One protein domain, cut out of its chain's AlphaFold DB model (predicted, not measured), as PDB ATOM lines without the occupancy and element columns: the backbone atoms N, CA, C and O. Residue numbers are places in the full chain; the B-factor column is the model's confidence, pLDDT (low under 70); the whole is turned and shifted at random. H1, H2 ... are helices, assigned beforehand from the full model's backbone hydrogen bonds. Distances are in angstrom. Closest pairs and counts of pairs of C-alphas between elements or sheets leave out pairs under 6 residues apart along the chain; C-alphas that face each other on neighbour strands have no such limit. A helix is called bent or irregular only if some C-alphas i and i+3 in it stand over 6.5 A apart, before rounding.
ATOM      1  N   LYS A   2     194.787 195.232 198.601       65.62
ATOM      2  CA  LYS A   2     195.731 194.571 197.663       65.62
ATOM      3  C   LYS A   2     195.334 193.144 197.230       65.62
ATOM      4  O   LYS A   2     195.453 192.806 196.061       65.62
ATOM      5  N   LYS A   3     194.811 192.329 198.157       71.44
ATOM      6  CA  LYS A   3     194.392 190.938 197.882       71.44
ATOM      7  C   LYS A   3     193.158 190.839 196.975       71.44
ATOM      8  O   LYS A   3     193.095 189.940 196.154       71.44
ATOM      9  N   VAL A   4     192.220 191.782 197.102       74.94
ATOM     10  CA  VAL A   4     191.002 191.839 196.273       74.94
ATOM     11  C   VAL A   4     191.360 192.256 194.849       74.94
ATOM     12  O   VAL A   4     190.926 191.604 193.912       74.94
ATOM     13  N   PHE A   5     192.237 193.256 194.700       73.94
ATOM     14  CA  PHE A   5     192.732 193.714 193.398       73.94
ATOM     15  C   PHE A   5     193.508 192.621 192.645       73.94
ATOM     16  O   PHE A   5     193.328 192.437 191.442       73.94
ATOM     17  N   ALA A   6     194.342 191.860 193.363       76.56
ATOM     18  CA  ALA A   6     195.067 190.723 192.801       76.56
ATOM     19  C   ALA A   6     194.114 189.598 192.353       76.56
ATOM     20  O   ALA A   6     194.272 189.072 191.258       76.56
ATOM     21  N   LEU A   7     193.094 189.274 193.154       76.19
ATOM     22  CA  LEU A   7     192.081 188.270 192.806       76.19
ATOM     23  C   LEU A   7     191.244 188.678 191.589       76.19
ATOM     24  O   LEU A   7     191.016 187.848 190.716       76.19
ATOM     25  N   THR A   8     190.837 189.947 191.486       74.69
ATOM     26  CA  THR A   8     190.117 190.449 190.306       74.69
ATOM     27  C   THR A   8     190.981 190.423 189.051       74.69
ATOM     28  O   THR A   8     190.490 190.044 187.995       74.69
ATOM     29  N   LEU A   9     192.271 190.757 189.149       71.25
ATOM     30  CA  LEU A   9     193.183 190.705 188.005       71.25
ATOM     31  C   LEU A   9     193.405 189.261 187.528       71.25
ATOM     32  O   LEU A   9     193.359 188.991 186.332       71.25
ATOM     33  N   ILE A  10     193.586 188.322 188.462       74.06
ATOM     34  CA  ILE A  10     193.722 186.892 188.158       74.06
ATOM     35  C   ILE A  10     192.431 186.343 187.539       74.06
ATOM     36  O   ILE A  10     192.503 185.589 186.577       74.06
ATOM     37  N   LEU A  11     191.260 186.753 188.033       71.88
ATOM     38  CA  LEU A  11     189.969 186.336 187.484       71.88
ATOM     39  C   LEU A  11     189.744 186.878 186.063       71.88
ATOM     40  O   LEU A  11     189.289 186.139 185.196       71.88
ATOM     41  N   VAL A  12     190.112 188.137 185.798       69.25
ATOM     42  CA  VAL A  12     190.053 188.736 184.452       69.25
ATOM     43  C   VAL A  12     191.008 188.027 183.489       69.25
ATOM     44  O   VAL A  12     190.632 187.762 182.354       69.25
ATOM     45  N   MET A  13     192.208 187.652 183.936       62.94
ATOM     46  CA  MET A  13     193.162 186.882 183.128       62.94
ATOM     47  C   MET A  13     192.669 185.446 182.877       62.94
ATOM     48  O   MET A  13     192.724 184.962 181.749       62.94
ATOM     49  N   ALA A  14     192.129 184.782 183.903       66.69
ATOM     50  CA  ALA A  14     191.609 183.418 183.812       66.69
ATOM     51  C   ALA A  14     190.360 183.312 182.924       66.69
ATOM     52  O   ALA A  14     190.166 182.287 182.277       66.69
ATOM     53  N   LEU A  15     189.532 184.360 182.868       63.22
ATOM     54  CA  LEU A  15     188.365 184.435 181.982       63.22
ATOM     55  C   LEU A  15     188.703 185.018 180.600       63.22
ATOM     56  O   LEU A  15     188.057 184.661 179.619       63.22
ATOM     57  N   GLY A  16     189.725 185.868 180.493       64.25
ATOM     58  CA  GLY A  16     190.152 186.482 179.235       64.25
ATOM     59  C   GLY A  16     190.822 185.502 178.267       64.25
ATOM     60  O   GLY A  16     190.565 185.566 177.068       64.25
ATOM     61  N   LEU A  17     191.621 184.557 178.779       64.38
ATOM     62  CA  LEU A  17     192.284 183.526 177.965       64.38
ATOM     63  C   LEU A  17     191.299 182.606 177.209       64.38
ATOM     64  O   LEU A  17     191.453 182.453 175.997       64.38
ATOM     65  N   PRO A  18     190.270 182.022 177.855       67.56
ATOM     66  CA  PRO A  18     189.254 181.219 177.170       67.56
ATOM     67  C   PRO A  18     188.506 181.994 176.081       67.56
ATOM     68  O   PRO A  18     188.198 181.441 175.028       67.56
ATOM     69  N   LEU A  19     188.228 183.278 176.324       68.56
ATOM     70  CA  LEU A  19     187.546 184.162 175.380       68.56
ATOM     71  C   LEU A  19     188.403 184.467 174.145       68.56
ATOM     72  O   LEU A  19     187.875 184.454 173.036       68.56
ATOM     73  N   ALA A  20     189.709 184.684 174.316       70.00
ATOM     74  CA  ALA A  20     190.640 184.857 173.201       70.00
ATOM     75  C   ALA A  20     190.779 183.566 172.374       70.00
ATOM     76  O   ALA A  20     190.689 183.602 171.151       70.00
ATOM     77  N   LEU A  21     190.873 182.406 173.029       70.38
ATOM     78  CA  LEU A  21     190.971 181.111 172.345       70.38
ATOM     79  C   LEU A  21     189.682 180.750 171.581       70.38
ATOM     80  O   LEU A  21     189.713 180.217 170.468       70.38
ATOM     81  N   ALA A  22     188.522 181.077 172.156       70.88
ATOM     82  CA  ALA A  22     187.242 180.968 171.467       70.88
ATOM     83  C   ALA A  22     187.159 181.949 170.288       70.88
ATOM     84  O   ALA A  22     186.638 181.594 169.236       70.88
ATOM     85  N   ALA A  23     187.704 183.160 170.424       76.81
ATOM     86  CA  ALA A  23     187.768 184.124 169.333       76.81
ATOM     87  C   ALA A  23     188.667 183.644 168.183       76.81
ATOM     88  O   ALA A  23     188.284 183.798 167.029       76.81
ATOM     89  N   GLU A  24     189.805 183.014 168.462       75.81
ATOM     90  CA  GLU A  24     190.712 182.473 167.440       75.81
ATOM     91  C   GLU A  24     190.132 181.269 166.694       75.81
ATOM     92  O   GLU A  24     190.257 181.173 165.476       75.81
ATOM     93  N   THR A  25     189.456 180.362 167.400       77.12
ATOM     94  CA  THR A  25     188.865 179.162 166.786       77.12
ATOM     95  C   THR A  25     187.542 179.459 166.091       77.12
ATOM     96  O   THR A  25     187.273 178.930 165.010       77.12
ATOM     97  N   ALA A  26     186.709 180.315 166.694       79.62
ATOM     98  CA  ALA A  26     185.380 180.601 166.181       79.62
ATOM     99  C   ALA A  26     185.314 181.824 165.257       79.62
ATOM    100  O   ALA A  26     184.503 181.890 164.334       79.62
ATOM    101  N   GLY A  27     186.170 182.816 165.475       83.25
ATOM    102  CA  GLY A  27     186.133 184.054 164.708       83.25
ATOM    103  C   GLY A  27     186.364 183.871 163.206       83.25
ATOM    104  O   GLY A  27     185.587 184.449 162.447       83.25
ATOM    105  N   PRO A  28     187.305 183.029 162.728       87.94
ATOM    106  CA  PRO A  28     187.506 182.823 161.295       87.94
ATOM    107  C   PRO A  28     186.246 182.332 160.573       87.94
ATOM    108  O   PRO A  28     185.890 182.884 159.532       87.94
ATOM    109  N   TRP A  29     185.517 181.360 161.141       86.94
ATOM    110  CA  TRP A  29     184.287 180.853 160.519       86.94
ATOM    111  C   TRP A  29     183.147 181.875 160.578       86.94
ATOM    112  O   TRP A  29     182.398 182.016 159.611       86.94
ATOM    113  N   VAL A  30     183.021 182.622 161.683       90.00
ATOM    114  CA  VAL A  30     182.012 183.684 161.831       90.00
ATOM    115  C   VAL A  30     182.247 184.792 160.806       90.00
ATOM    116  O   VAL A  30     181.324 185.222 160.115       90.00
ATOM    117  N   CYS A  31     183.496 185.235 160.679       90.06
ATOM    118  CA  CYS A  31     183.886 186.287 159.753       90.06
ATOM    119  C   CYS A  31     183.759 185.846 158.290       90.06
ATOM    120  O   CYS A  31     183.360 186.654 157.455       90.06
ATOM    121  N   GLN A  32     184.034 184.573 157.977       91.31
ATOM    122  CA  GLN A  32     183.789 184.017 156.645       91.31
ATOM    123  C   GLN A  32     182.295 184.043 156.304       91.31
ATOM    124  O   GLN A  32     181.919 184.500 155.224       91.31
ATOM    125  N   LYS A  33     181.431 183.636 157.245       92.62
ATOM    126  CA  LYS A  33     179.974 183.677 157.053       92.62
ATOM    127  C   LYS A  33     179.447 185.077 156.772       92.62
ATOM    128  O   LYS A  33     178.495 185.196 156.013       92.62
ATOM    129  N   ALA A  34     180.080 186.129 157.296       89.12
ATOM    130  CA  ALA A  34     179.668 187.513 157.046       89.12
ATOM    131  C   ALA A  34     179.718 187.912 155.556       89.12
ATOM    132  O   ALA A  34     179.087 188.895 155.175       89.12
ATOM    133  N   SER A  35     180.451 187.152 154.733       88.25
ATOM    134  CA  SER A  35     180.559 187.336 153.278       88.25
ATOM    135  C   SER A  35     179.880 186.211 152.478       88.25
ATOM    136  O   SER A  35     180.162 186.064 151.294       88.25
ATOM    137  N   SER A  36     179.030 185.392 153.113       89.94
ATOM    138  CA  SER A  36     178.301 184.306 152.440       89.94
ATOM    139  C   SER A  36     177.233 184.853 151.485       89.94
ATOM    140  O   SER A  36     176.610 185.881 151.751       89.94
ATOM    141  N   ASP A  37     176.970 184.125 150.398       90.25
ATOM    142  CA  ASP A  37     175.853 184.403 149.487       90.25
ATOM    143  C   ASP A  37     174.492 184.035 150.103       90.25
ATOM    144  O   ASP A  37     173.447 184.553 149.700       90.25
ATOM    145  N   SER A  38     174.486 183.153 151.108       94.06
ATOM    146  CA  SER A  38     173.277 182.792 151.843       94.06
ATOM    147  C   SER A  38     172.880 183.914 152.801       94.06
ATOM    148  O   SER A  38     173.645 184.277 153.694       94.06
ATOM    149  N   TYR A  39     171.651 184.428 152.670       91.88
ATOM    150  CA  TYR A  39     171.150 185.536 153.493       91.88
ATOM    151  C   TYR A  39     171.296 185.261 154.994       91.88
ATOM    152  O   TYR A  39     171.858 186.079 155.718       91.88
ATOM    153  N   LEU A  40     170.829 184.099 155.466       94.50
ATOM    154  CA  LEU A  40     170.873 183.767 156.893       94.50
ATOM    155  C   LEU A  40     172.307 183.630 157.407       94.50
ATOM    156  O   LEU A  40     172.593 184.046 158.529       94.50
ATOM    157  N   GLU A  41     173.214 183.087 156.598       94.19
ATOM    158  CA  GLU A  41     174.621 182.983 156.978       94.19
ATOM    159  C   GLU A  41     175.298 184.350 157.008       94.19
ATOM    160  O   GLU A  41     176.020 184.634 157.959       94.19
ATOM    161  N   ALA A  42     175.011 185.213 156.034       93.12
ATOM    162  CA  ALA A  42     175.542 186.567 155.971       93.12
ATOM    163  C   ALA A  42     175.067 187.428 157.145       93.12
ATOM    164  O   ALA A  42     175.875 188.100 157.786       93.12
ATOM    165  N   VAL A  43     173.774 187.354 157.484       94.75
ATOM    166  CA  VAL A  43     173.200 188.020 158.663       94.75
ATOM    167  C   VAL A  43     173.870 187.503 159.936       94.75
ATOM    168  O   VAL A  43     174.379 188.295 160.729       94.75
ATOM    169  N   ALA A  44     173.917 186.181 160.131       93.94
ATOM    170  CA  ALA A  44     174.513 185.581 161.324       93.94
ATOM    171  C   ALA A  44     176.011 185.907 161.446       93.94
ATOM    172  O   ALA A  44     176.496 186.217 162.534       93.94
ATOM    173  N   GLY A  45     176.735 185.886 160.327       93.38
ATOM    174  CA  GLY A  45     178.144 186.239 160.260       93.38
ATOM    175  C   GLY A  45     178.398 187.712 160.571       93.38
ATOM    176  O   GLY A  45     179.291 188.006 161.361       93.38
ATOM    177  N   LYS A  46     177.589 188.640 160.038       94.12
ATOM    178  CA  LYS A  46     177.656 190.072 160.388       94.12
ATOM    179  C   LYS A  46     177.370 190.319 161.864       94.12
ATOM    180  O   LYS A  46     178.081 191.091 162.497       94.12
ATOM    181  N   ILE A  47     176.374 189.640 162.435       94.38
ATOM    182  CA  ILE A  47     176.088 189.748 163.872       94.38
ATOM    183  C   ILE A  47     177.291 189.258 164.677       94.38
ATOM    184  O   ILE A  47     177.773 189.972 165.551       94.38
ATOM    185  N   GLY A  48     177.813 188.068 164.375       93.25
ATOM    186  CA  GLY A  48     178.933 187.505 165.122       93.25
ATOM    187  C   GLY A  48     180.221 188.323 164.978       93.25
ATOM    188  O   GLY A  48     180.883 188.603 165.976       93.25
ATOM    189  N   ARG A  49     180.557 188.772 163.760       93.06
ATOM    190  CA  ARG A  49     181.718 189.637 163.511       93.06
ATOM    191  C   ARG A  49     181.537 190.995 164.179       93.06
ATOM    192  O   ARG A  49     182.468 191.470 164.823       93.06
ATOM    193  N   GLY A  50     180.347 191.585 164.088       94.00
ATOM    194  CA  GLY A  50     180.024 192.863 164.707       94.00
ATOM    195  C   GLY A  50     180.102 192.830 166.233       94.00
ATOM    196  O   GLY A  50     180.730 193.701 166.842       94.00
ATOM    197  N   LEU A  51     179.555 191.783 166.858       94.31
ATOM    198  CA  LEU A  51     179.679 191.547 168.298       94.31
ATOM    199  C   LEU A  51     181.140 191.351 168.707       94.31
ATOM    200  O   LEU A  51     181.585 191.976 169.666       94.31
ATOM    201  N   GLY A  52     181.903 190.549 167.959       92.44
ATOM    202  CA  GLY A  52     183.327 190.349 168.221       92.44
ATOM    203  C   GLY A  52     184.133 191.647 168.113       92.44
ATOM    204  O   GLY A  52     184.879 191.989 169.024       92.44
ATOM    205  N   ASN A  53     183.930 192.431 167.054       93.81
ATOM    206  CA  ASN A  53     184.595 193.723 166.874       93.81
ATOM    207  C   ASN A  53     184.226 194.727 167.979       93.81
ATOM    208  O   ASN A  53     185.094 195.437 168.484       93.81
ATOM    209  N   THR A  54     182.964 194.742 168.411       94.31
ATOM    210  CA  THR A  54     182.509 195.581 169.530       94.31
ATOM    211  C   THR A  54     183.162 195.152 170.844       94.31
ATOM    212  O   THR A  54     183.681 195.996 171.574       94.31
ATOM    213  N   ALA A  55     183.188 193.847 171.126       91.38
ATOM    214  CA  ALA A  55     183.710 193.284 172.368       91.38
ATOM    215  C   ALA A  55     185.241 193.373 172.482       91.38
ATOM    216  O   ALA A  55     185.761 193.552 173.582       91.38
ATOM    217  N   PHE A  56     185.963 193.267 171.362       91.38
ATOM    218  CA  PHE A  56     187.427 193.224 171.330       91.38
ATOM    219  C   PHE A  56     188.082 194.496 170.779       91.38
ATOM    220  O   PHE A  56     189.304 194.552 170.659       91.38
ATOM    221  N   GLY A  57     187.321 195.559 170.494       89.75
ATOM    222  CA  GLY A  57     187.878 196.833 170.021       89.75
ATOM    223  C   GLY A  57     188.927 197.436 170.966       89.75
ATOM    224  O   GLY A  57     189.893 198.048 170.517       89.75
ATOM    225  N   TRP A  58     188.810 197.216 172.277       91.88
ATOM    226  CA  TRP A  58     189.780 197.695 173.273       91.88
ATOM    227  C   TRP A  58     191.168 197.046 173.148       91.88
ATOM    228  O   TRP A  58     192.147 197.635 173.600       91.88
ATOM    229  N   VAL A  59     191.282 195.873 172.508       91.12
ATOM    230  CA  VAL A  59     192.566 195.175 172.315       91.12
ATOM    231  C   VAL A  59     193.544 196.032 171.504       91.12
ATOM    232  O   VAL A  59     194.748 195.978 171.737       91.12
ATOM    233  N   GLU A  60     193.048 196.911 170.626       91.69
ATOM    234  CA  GLU A  60     193.888 197.839 169.851       91.69
ATOM    235  C   GLU A  60     194.634 198.858 170.712       91.69
ATOM    236  O   GLU A  60     195.739 199.269 170.355       91.69
ATOM    237  N   LEU A  61     194.088 199.217 171.879       92.62
ATOM    238  CA  LEU A  61     194.761 200.105 172.833       92.62
ATOM    239  C   LEU A  61     196.052 199.482 173.378       92.62
ATOM    240  O   LEU A  61     196.947 200.203 173.810       92.62
ATOM    241  N   ILE A  62     196.144 198.150 173.357       91.12
ATOM    242  CA  ILE A  62     197.307 197.387 173.818       91.12
ATOM    243  C   ILE A  62     198.174 196.970 172.629       91.12
ATOM    244  O   ILE A  62     199.391 197.119 172.685       91.12
ATOM    245  N   ARG A  63     197.556 196.492 171.544       89.19
ATOM    246  CA  ARG A  63     198.243 195.985 170.351       89.19
ATOM    247  C   ARG A  63     199.006 197.080 169.607       89.19
ATOM    248  O   ARG A  63     200.153 196.874 169.229       89.19
ATOM    249  N   GLN A  64     198.419 198.254 169.384       93.00
ATOM    250  CA  GLN A  64     199.082 199.276 168.565       93.00
ATOM    251  C   GLN A  64     200.369 199.821 169.215       93.00
ATOM    252  O   GLN A  64     201.384 199.909 168.521       93.00
ATOM    253  N   PRO A  65     200.423 200.111 170.529       90.94
ATOM    254  CA  PRO A  65     201.675 200.491 171.186       90.94
ATOM    255  C   PRO A  65     202.771 199.418 171.181       90.94
ATOM    256  O   PRO A  65     203.941 199.775 171.319       90.94
ATOM    257  N   THR A  66     202.427 198.129 171.063       89.56
ATOM    258  CA  THR A  66     203.412 197.032 171.056       89.56
ATOM    259  C   THR A  66     203.978 196.752 169.668       89.56
ATOM    260  O   THR A  66     205.140 196.366 169.568       89.56
ATOM    261  N   VAL A  67     203.197 196.972 168.605       89.56
ATOM    262  CA  VAL A  67     203.616 196.699 167.215       89.56
ATOM    263  C   VAL A  67     204.218 197.911 166.496       89.56
ATOM    264  O   VAL A  67     204.901 197.741 165.489       89.56
ATOM    265  N   ASN A  68     203.995 199.139 166.981       91.12
ATOM    266  CA  ASN A  68     204.562 200.350 166.376       91.12
ATOM    267  C   ASN A  68     205.915 200.715 167.015       91.12
ATOM    268  O   ASN A  68     206.050 200.755 168.237       91.12
ATOM    269  N   ALA A  69     206.907 201.068 166.186       91.06
ATOM    270  CA  ALA A  69     208.240 201.476 166.647       91.06
ATOM    271  C   ALA A  69     208.198 202.744 167.523       91.06
ATOM    272  O   ALA A  69     208.894 202.839 168.534       91.06
ATOM    273  N   ASN A  70     207.347 203.709 167.157       94.44
ATOM    274  CA  ASN A  70     207.056 204.869 167.987       94.44
ATOM    275  C   ASN A  70     205.847 204.581 168.886       94.44
ATOM    276  O   ASN A  70     204.716 204.463 168.415       94.44
ATOM    277  N   LYS A  71     206.077 204.535 170.202       90.31
ATOM    278  CA  LYS A  71     205.028 204.250 171.191       90.31
ATOM    279  C   LYS A  71     203.915 205.297 171.207       90.31
ATOM    280  O   LYS A  71     202.761 204.932 171.383       90.31
ATOM    281  N   TRP A  72     204.231 206.577 171.007       92.50
ATOM    282  CA  TRP A  72     203.226 207.646 171.003       92.50
ATOM    283  C   TRP A  72     202.319 207.580 169.776       92.50
ATOM    284  O   TRP A  72     201.112 207.784 169.888       92.50
ATOM    285  N   GLU A  73     202.887 207.223 168.626       94.00
ATOM    286  CA  GLU A  73     202.118 206.914 167.418       94.00
ATOM    287  C   GLU A  73     201.274 205.645 167.605       94.00
ATOM    288  O   GLU A  73     200.115 205.597 167.206       94.00
ATOM    289  N   GLY A  74     201.823 204.626 168.270       92.75
ATOM    290  CA  GLY A  74     201.075 203.424 168.625       92.75
ATOM    291  C   GLY A  74     199.885 203.717 169.543       92.75
ATOM    292  O   GLY A  74     198.813 203.159 169.341       92.75
ATOM    293  N   VAL A  75     200.024 204.627 170.510       94.12
ATOM    294  CA  VAL A  75     198.910 205.046 171.381       94.12
ATOM    295  C   VAL A  75     197.828 205.773 170.582       94.12
ATOM    296  O   VAL A  75     196.649 205.449 170.729       94.12
ATOM    297  N   SER A  76     198.198 206.717 169.709       94.44
ATOM    298  CA  SER A  76     197.210 207.446 168.901       94.44
ATOM    299  C   SER A  76     196.480 206.525 167.917       94.44
ATOM    300  O   SER A  76     195.250 206.580 167.829       94.44
ATOM    301  N   LYS A  77     197.202 205.612 167.253       93.81
ATOM    302  CA  LYS A  77     196.604 204.557 166.421       93.81
ATOM    303  C   LYS A  77     195.716 203.631 167.240       93.81
ATOM    304  O   LYS A  77     194.613 203.338 166.801       93.81
ATOM    305  N   GLY A  78     196.148 203.224 168.431       93.38
ATOM    306  CA  GLY A  78     195.372 202.361 169.323       93.38
ATOM    307  C   GLY A  78     194.001 202.942 169.634       93.38
ATOM    308  O   GLY A  78     192.998 202.247 169.507       93.38
ATOM    309  N   ILE A  79     193.940 204.235 169.963       95.94
ATOM    310  CA  ILE A  79     192.673 204.936 170.213       95.94
ATOM    311  C   ILE A  79     191.807 204.956 168.948       95.94
ATOM    312  O   ILE A  79     190.644 204.558 168.997       95.94
ATOM    313  N   GLY A  80     192.371 205.374 167.810       95.12
ATOM    314  CA  GLY A  80     191.633 205.462 166.548       95.12
ATOM    315  C   GLY A  80     191.094 204.111 166.070       95.12
ATOM    316  O   GLY A  80     189.926 204.002 165.705       95.12
ATOM    317  N   TYR A  81     191.918 203.066 166.131       95.06
ATOM    318  CA  TYR A  81     191.557 201.706 165.731       95.06
ATOM    319  C   TYR A  81     190.544 201.091 166.696       95.06
ATOM    320  O   TYR A  81     189.629 200.401 166.252       95.06
ATOM    321  N   SER A  82     190.662 201.378 167.995       95.50
ATOM    322  CA  SER A  82     189.695 200.927 168.993       95.50
ATOM    323  C   SER A  82     188.308 201.506 168.721       95.50
ATOM    324  O   SER A  82     187.345 200.755 168.572       95.50
ATOM    325  N   ILE A  83     188.221 202.829 168.544       95.88
ATOM    326  CA  ILE A  83     186.965 203.515 168.214       95.88
ATOM    327  C   ILE A  83     186.420 203.012 166.876       95.88
ATOM    328  O   ILE A  83     185.251 202.637 166.794       95.88
ATOM    329  N   GLY A  84     187.260 202.978 165.839       95.62
ATOM    330  CA  GLY A  84     186.862 202.560 164.500       95.62
ATOM    331  C   GLY A  84     186.332 201.129 164.475       95.62
ATOM    332  O   GLY A  84     185.277 200.883 163.893       95.62
ATOM    333  N   ARG A  85     186.996 200.191 165.162       95.06
ATOM    334  CA  ARG A  85     186.537 198.801 165.225       95.06
ATOM    335  C   ARG A  85     185.245 198.661 166.022       95.06
ATOM    336  O   ARG A  85     184.344 197.960 165.568       95.06
ATOM    337  N   THR A  86     185.126 199.317 167.175       95.50
ATOM    338  CA  THR A  86     183.888 199.268 167.962       95.50
ATOM    339  C   THR A  86     182.720 199.874 167.183       95.50
ATOM    340  O   THR A  86     181.652 199.269 167.124       95.50
ATOM    341  N   ALA A  87     182.923 201.013 166.516       95.81
ATOM    342  CA  ALA A  87     181.903 201.647 165.683       95.81
ATOM    343  C   ALA A  87     181.503 200.763 164.492       95.81
ATOM    344  O   ALA A  87     180.314 200.550 164.265       95.81
ATOM    345  N   ALA A  88     182.476 200.192 163.773       94.44
ATOM    346  CA  ALA A  88     182.215 199.242 162.694       94.44
ATOM    347  C   ALA A  88     181.429 198.024 163.202       94.44
ATOM    348  O   ALA A  88     180.466 197.603 162.566       94.44
ATOM    349  N   GLY A  89     181.782 197.503 164.381       94.31
ATOM    350  CA  GLY A  89     181.089 196.380 165.002       94.31
ATOM    351  C   GLY A  89     179.621 196.675 165.318       94.31
ATOM    352  O   GLY A  89     178.741 195.896 164.952       94.31
ATOM    353  N   VAL A  90     179.345 197.834 165.920       95.75
ATOM    354  CA  VAL A  90     177.976 198.299 166.192       95.75
ATOM    355  C   VAL A  90     177.188 198.471 164.893       95.75
ATOM    356  O   VAL A  90     176.048 198.017 164.800       95.75
ATOM    357  N   LEU A  91     177.796 199.084 163.874       95.12
ATOM    358  CA  LEU A  91     177.161 199.282 162.573       95.12
ATOM    359  C   LEU A  91     176.862 197.958 161.865       95.12
ATOM    360  O   LEU A  91     175.816 197.839 161.229       95.12
ATOM    361  N   GLU A  92     177.717 196.943 161.991       93.50
ATOM    362  CA  GLU A  92     177.431 195.614 161.445       93.50
ATOM    363  C   GLU A  92     176.239 194.942 162.103       93.50
ATOM    364  O   GLU A  92     175.413 194.375 161.394       93.50
ATOM    365  N   VAL A  93     176.113 195.035 163.429       94.75
ATOM    366  CA  VAL A  93     174.948 194.491 164.138       94.75
ATOM    367  C   VAL A  93     173.685 195.258 163.745       94.75
ATOM    368  O   VAL A  93     172.672 194.647 163.408       94.75
ATOM    369  N   ALA A  94     173.752 196.592 163.712       94.81
ATOM    370  CA  ALA A  94     172.620 197.447 163.359       94.81
ATOM    371  C   ALA A  94     172.147 197.248 161.908       94.81
ATOM    372  O   ALA A  94     170.957 197.348 161.620       94.81
ATOM    373  N   THR A  95     173.071 196.944 160.993       94.00
ATOM    374  CA  THR A  95     172.784 196.747 159.564       94.00
ATOM    375  C   THR A  95     172.789 195.281 159.141       94.00
ATOM    376  O   THR A  95     172.757 194.995 157.945       94.00
ATOM    377  N   ALA A  96     172.795 194.333 160.086       92.38
ATOM    378  CA  ALA A  96     172.940 192.909 159.785       92.38
ATOM    379  C   ALA A  96     171.855 192.386 158.834       92.38
ATOM    380  O   ALA A  96     172.156 191.589 157.950       92.38
ATOM    381  N   ILE A  97     170.624 192.897 158.960       91.25
ATOM    382  CA  ILE A  97     169.478 192.571 158.089       91.25
ATOM    383  C   ILE A  97     169.658 193.027 156.632       91.25
ATOM    384  O   ILE A  97     168.912 192.603 155.754       91.25
ATOM    385  N   VAL A  98     170.650 193.879 156.357       92.31
ATOM    386  CA  VAL A  98     171.072 194.270 155.011       92.31
ATOM    387  C   VAL A  98     172.493 193.735 154.784       92.31
ATOM    388  O   VAL A  98     173.485 194.450 154.976       92.31
ATOM    389  N   PRO A  99     172.651 192.473 154.339       78.75
ATOM    390  CA  PRO A  99     173.965 191.847 154.177       78.75
ATOM    391  C   PRO A  99     174.907 192.620 153.253       78.75
ATOM    392  O   PRO A  99     176.103 192.687 153.501       78.75
ATOM    393  N   LYS A 100     174.358 193.298 152.240       82.62
ATOM    394  CA  LYS A 100     175.122 194.100 151.273       82.62
ATOM    395  C   LYS A 100     175.418 195.533 151.732       82.62
ATOM    396  O   LYS A 100     176.003 196.296 150.969       82.62
ATOM    397  N   ALA A 101     175.022 195.923 152.948       84.62
ATOM    398  CA  ALA A 101     175.407 197.217 153.502       84.62
ATOM    399  C   ALA A 101     176.934 197.280 153.629       84.62
ATOM    400  O   ALA A 101     177.533 196.431 154.299       84.62
ATOM    401  N   ASN A 102     177.536 198.269 152.966       84.81
ATOM    402  CA  ASN A 102     178.969 198.521 153.008       84.81
ATOM    403  C   ASN A 102     179.291 199.309 154.282       84.81
ATOM    404  O   ASN A 102     178.926 200.478 154.401       84.81
ATOM    405  N   ILE A 103     179.924 198.638 155.244       88.19
ATOM    406  CA  ILE A 103     180.345 199.231 156.512       88.19
ATOM    407  C   ILE A 103     181.864 199.393 156.469       88.19
ATOM    408  O   ILE A 103     182.545 198.385 156.254       88.19
ATOM    409  N   PRO A 104     182.405 200.604 156.697       87.56
ATOM    410  CA  PRO A 104     183.844 200.812 156.793       87.56
ATOM    411  C   PRO A 104     184.454 199.877 157.839       87.56
ATOM    412  O   PRO A 104     183.996 199.839 158.980       87.56
ATOM    413  N   GLN A 105     185.477 199.121 157.447       87.31
ATOM    414  CA  GLN A 105     186.178 198.195 158.334       87.31
ATOM    415  C   GLN A 105     187.554 198.747 158.691       87.31
ATOM    416  O   GLN A 105     188.221 199.364 157.864       87.31
ATOM    417  N   VAL A 106     187.990 198.474 159.918       90.00
ATOM    418  CA  VAL A 106     189.379 198.676 160.339       90.00
ATOM    419  C   VAL A 106     190.125 197.369 160.115       90.00
ATOM    420  O   VAL A 106     189.660 196.325 160.568       90.00
ATOM    421  N   GLU A 107     191.264 197.405 159.429       85.25
ATOM    422  CA  GLU A 107     192.056 196.201 159.174       85.25
ATOM    423  C   GLU A 107     192.850 195.754 160.419       85.25
ATOM    424  O   GLU A 107     193.472 196.588 161.081       85.25
ATOM    425  N   PRO A 108     192.870 194.445 160.738       85.06
ATOM    426  CA  PRO A 108     192.068 193.384 160.128       85.06
ATOM    427  C   PRO A 108     190.586 193.485 160.536       85.06
ATOM    428  O   PRO A 108     190.266 193.754 161.696       85.06
ATOM    429  N   ALA A 109     189.687 193.217 159.581       86.94
ATOM    430  CA  ALA A 109     188.236 193.333 159.779       86.94
ATOM    431  C   ALA A 109     187.656 192.268 160.730       86.94
ATOM    432  O   ALA A 109     186.572 192.447 161.284       86.94
ATOM    433  N   CYS A 110     188.355 191.142 160.898       90.25
ATOM    434  CA  CYS A 110     187.941 190.070 161.793       90.25
ATOM    435  C   CYS A 110     188.620 190.203 163.159       90.25
ATOM    436  O   CYS A 110     189.846 190.261 163.241       90.25
ATOM    437  N   PHE A 111     187.825 190.173 164.229       88.38
ATOM    438  CA  PHE A 111     188.299 190.301 165.608       88.38
ATOM    439  C   PHE A 111     189.273 189.194 166.047       88.38
ATOM    440  O   PHE A 111     190.109 189.439 166.910       88.38
ATOM    441  N   SER A 112     189.208 187.995 165.456       86.94
ATOM    442  CA  SER A 112     190.114 186.886 165.798       86.94
ATOM    443  C   SER A 112     191.573 187.188 165.480       86.94
ATOM    444  O   SER A 112     192.467 186.724 166.173       86.94
ATOM    445  N   LYS A 113     191.816 188.019 164.462       87.19
ATOM    446  CA  LYS A 113     193.158 188.406 164.010       87.19
ATOM    447  C   LYS A 113     193.863 189.389 164.946       87.19
ATOM    448  O   LYS A 113     194.978 189.808 164.661       87.19
ATOM    449  N   LEU A 114     193.217 189.801 166.037       84.31
ATOM    450  CA  LEU A 114     193.809 190.732 166.998       84.31
ATOM    451  C   LEU A 114     194.806 190.091 167.943       84.31
ATOM    452  O   LEU A 114     195.642 190.808 168.496       84.31
TER     453      LEU A 114
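What this domain is: This is residues 2 to 114 of the 116 residues of an uncharacterized protein of Omnitrophica bacterium RIFCSPLOWO2_12_FULL_44_17 (UniProt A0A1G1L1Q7). Two helical hairpins share the bent helix H2: the last part of the long helix H1 lies beside its first arm H2a, and H3 folds back over its second arm H2b and on past the bend to H2a. The first half of H1, residues 2 to 18, sticks out as a bare arm and adds to the length of the whole, while the short helix H4 is tucked in between H1 and H2a. The printed part has 113 residues with four named helices, in the order H1, H2, H3, H4, and no named strand, and its class is all helix. It is only just compact, close to loose, with a radius of gyration of the C-alphas of 15.6 A, and its outline is elongated, spanning 51 by 31 by 21 A.

Where its parts are: Find C-alpha 2 at (195.731, 194.571, 197.663); from there H1 runs through residues 2 to 33, 44.9 A from first to last C-alpha. Look near residue 26 for its kink of 44 degrees; H1 is irregular, but only just, with C-alphas 25 and 28 standing 6.7 A apart. Next comes H2, residues 39 to 67, which by its hydrogen bonds was assigned as one helix but is bent, with C-alphas 55 and 58 standing 7.6 A apart. Its arm H2a holds residues 39 to 55 and measures 24.0 A, and its arm H2b holds residues 58 to 67 and measures 15.1 A. From C-alpha 71 at (205.028, 204.250, 171.191), H3 runs through residues 71 to 94, 34.0 A long. Residues 95 to 110 hold no named element, and H4, residues 111 to 114, ends with C-alpha 114 at (193.809, 190.732, 166.998).

How they stand to each other: Begin with the hub, H2, which touches three other helices. Its arms H2a and H2b stand at a steep tilt of 69.6 degrees, only just short of about perpendicular. H1 and H2a form a helical hairpin at a shallow tilt of 26 degrees, opposite ways. H1 touches H2a with residues 23 to 33 alone, and their closest C-alphas, those of Lys 33 and Gly 45, are 4.5 A apart. H2b and H3 form a second helical hairpin at a shallow tilt of 34 degrees, only just short of steep, opposite ways. H3 touches H2b with residues 71 to 82 alone, and the closest C-alphas, those of Pro 65 and Gly 74, are 3.9 A apart. With residues 85 to 93 alone H3 touches H2a, opposite ways at a steep tilt of 36 degrees, only just beyond shallow; look at Gly 50 and Gly 89, whose C-alphas are the closest at 3.7 A. Of the three tilts between touching helices two are shallow, and the helix packing is mostly aligned, only just. H4 touches H1, where the closest C-alphas, those of Glu 24 and Ser 112, are 4.7 A apart. It touches H2a too, with the C-alphas of Asn 53 and Phe 111 closest at 5.2 A. H2b and H4 only just touch, with 3 pairs of C-alphas within 8 A, the closest being Val 59 and Leu 114 at 7.0 A. H1 is apart from H2b and from H3, and H3 is apart from H4. In H2a and H3 every O i to N i+4 pair is within hydrogen-bond range, against 24 of 28 in H1 and 3 of 6 in H2b, and H4 is too short for such a pair.

The domain as a whole: Look from Lys 2 to Asp 37 for the two C-alphas farthest apart, at 53.1 A. Residues 2 to 18 of H1 stand free, and the body without them has 96 residues spanning 43 by 26 by 17 A. The printed part has no cut. The links from H1 to H2 and from H2 to H3 are tight, and the link from H3 to H4, 16 residues, is long. In the B-factor column the mean pLDDT of the printed part is 87.0, and you will find values under 70 at residue 2 and at residues 12 to 19.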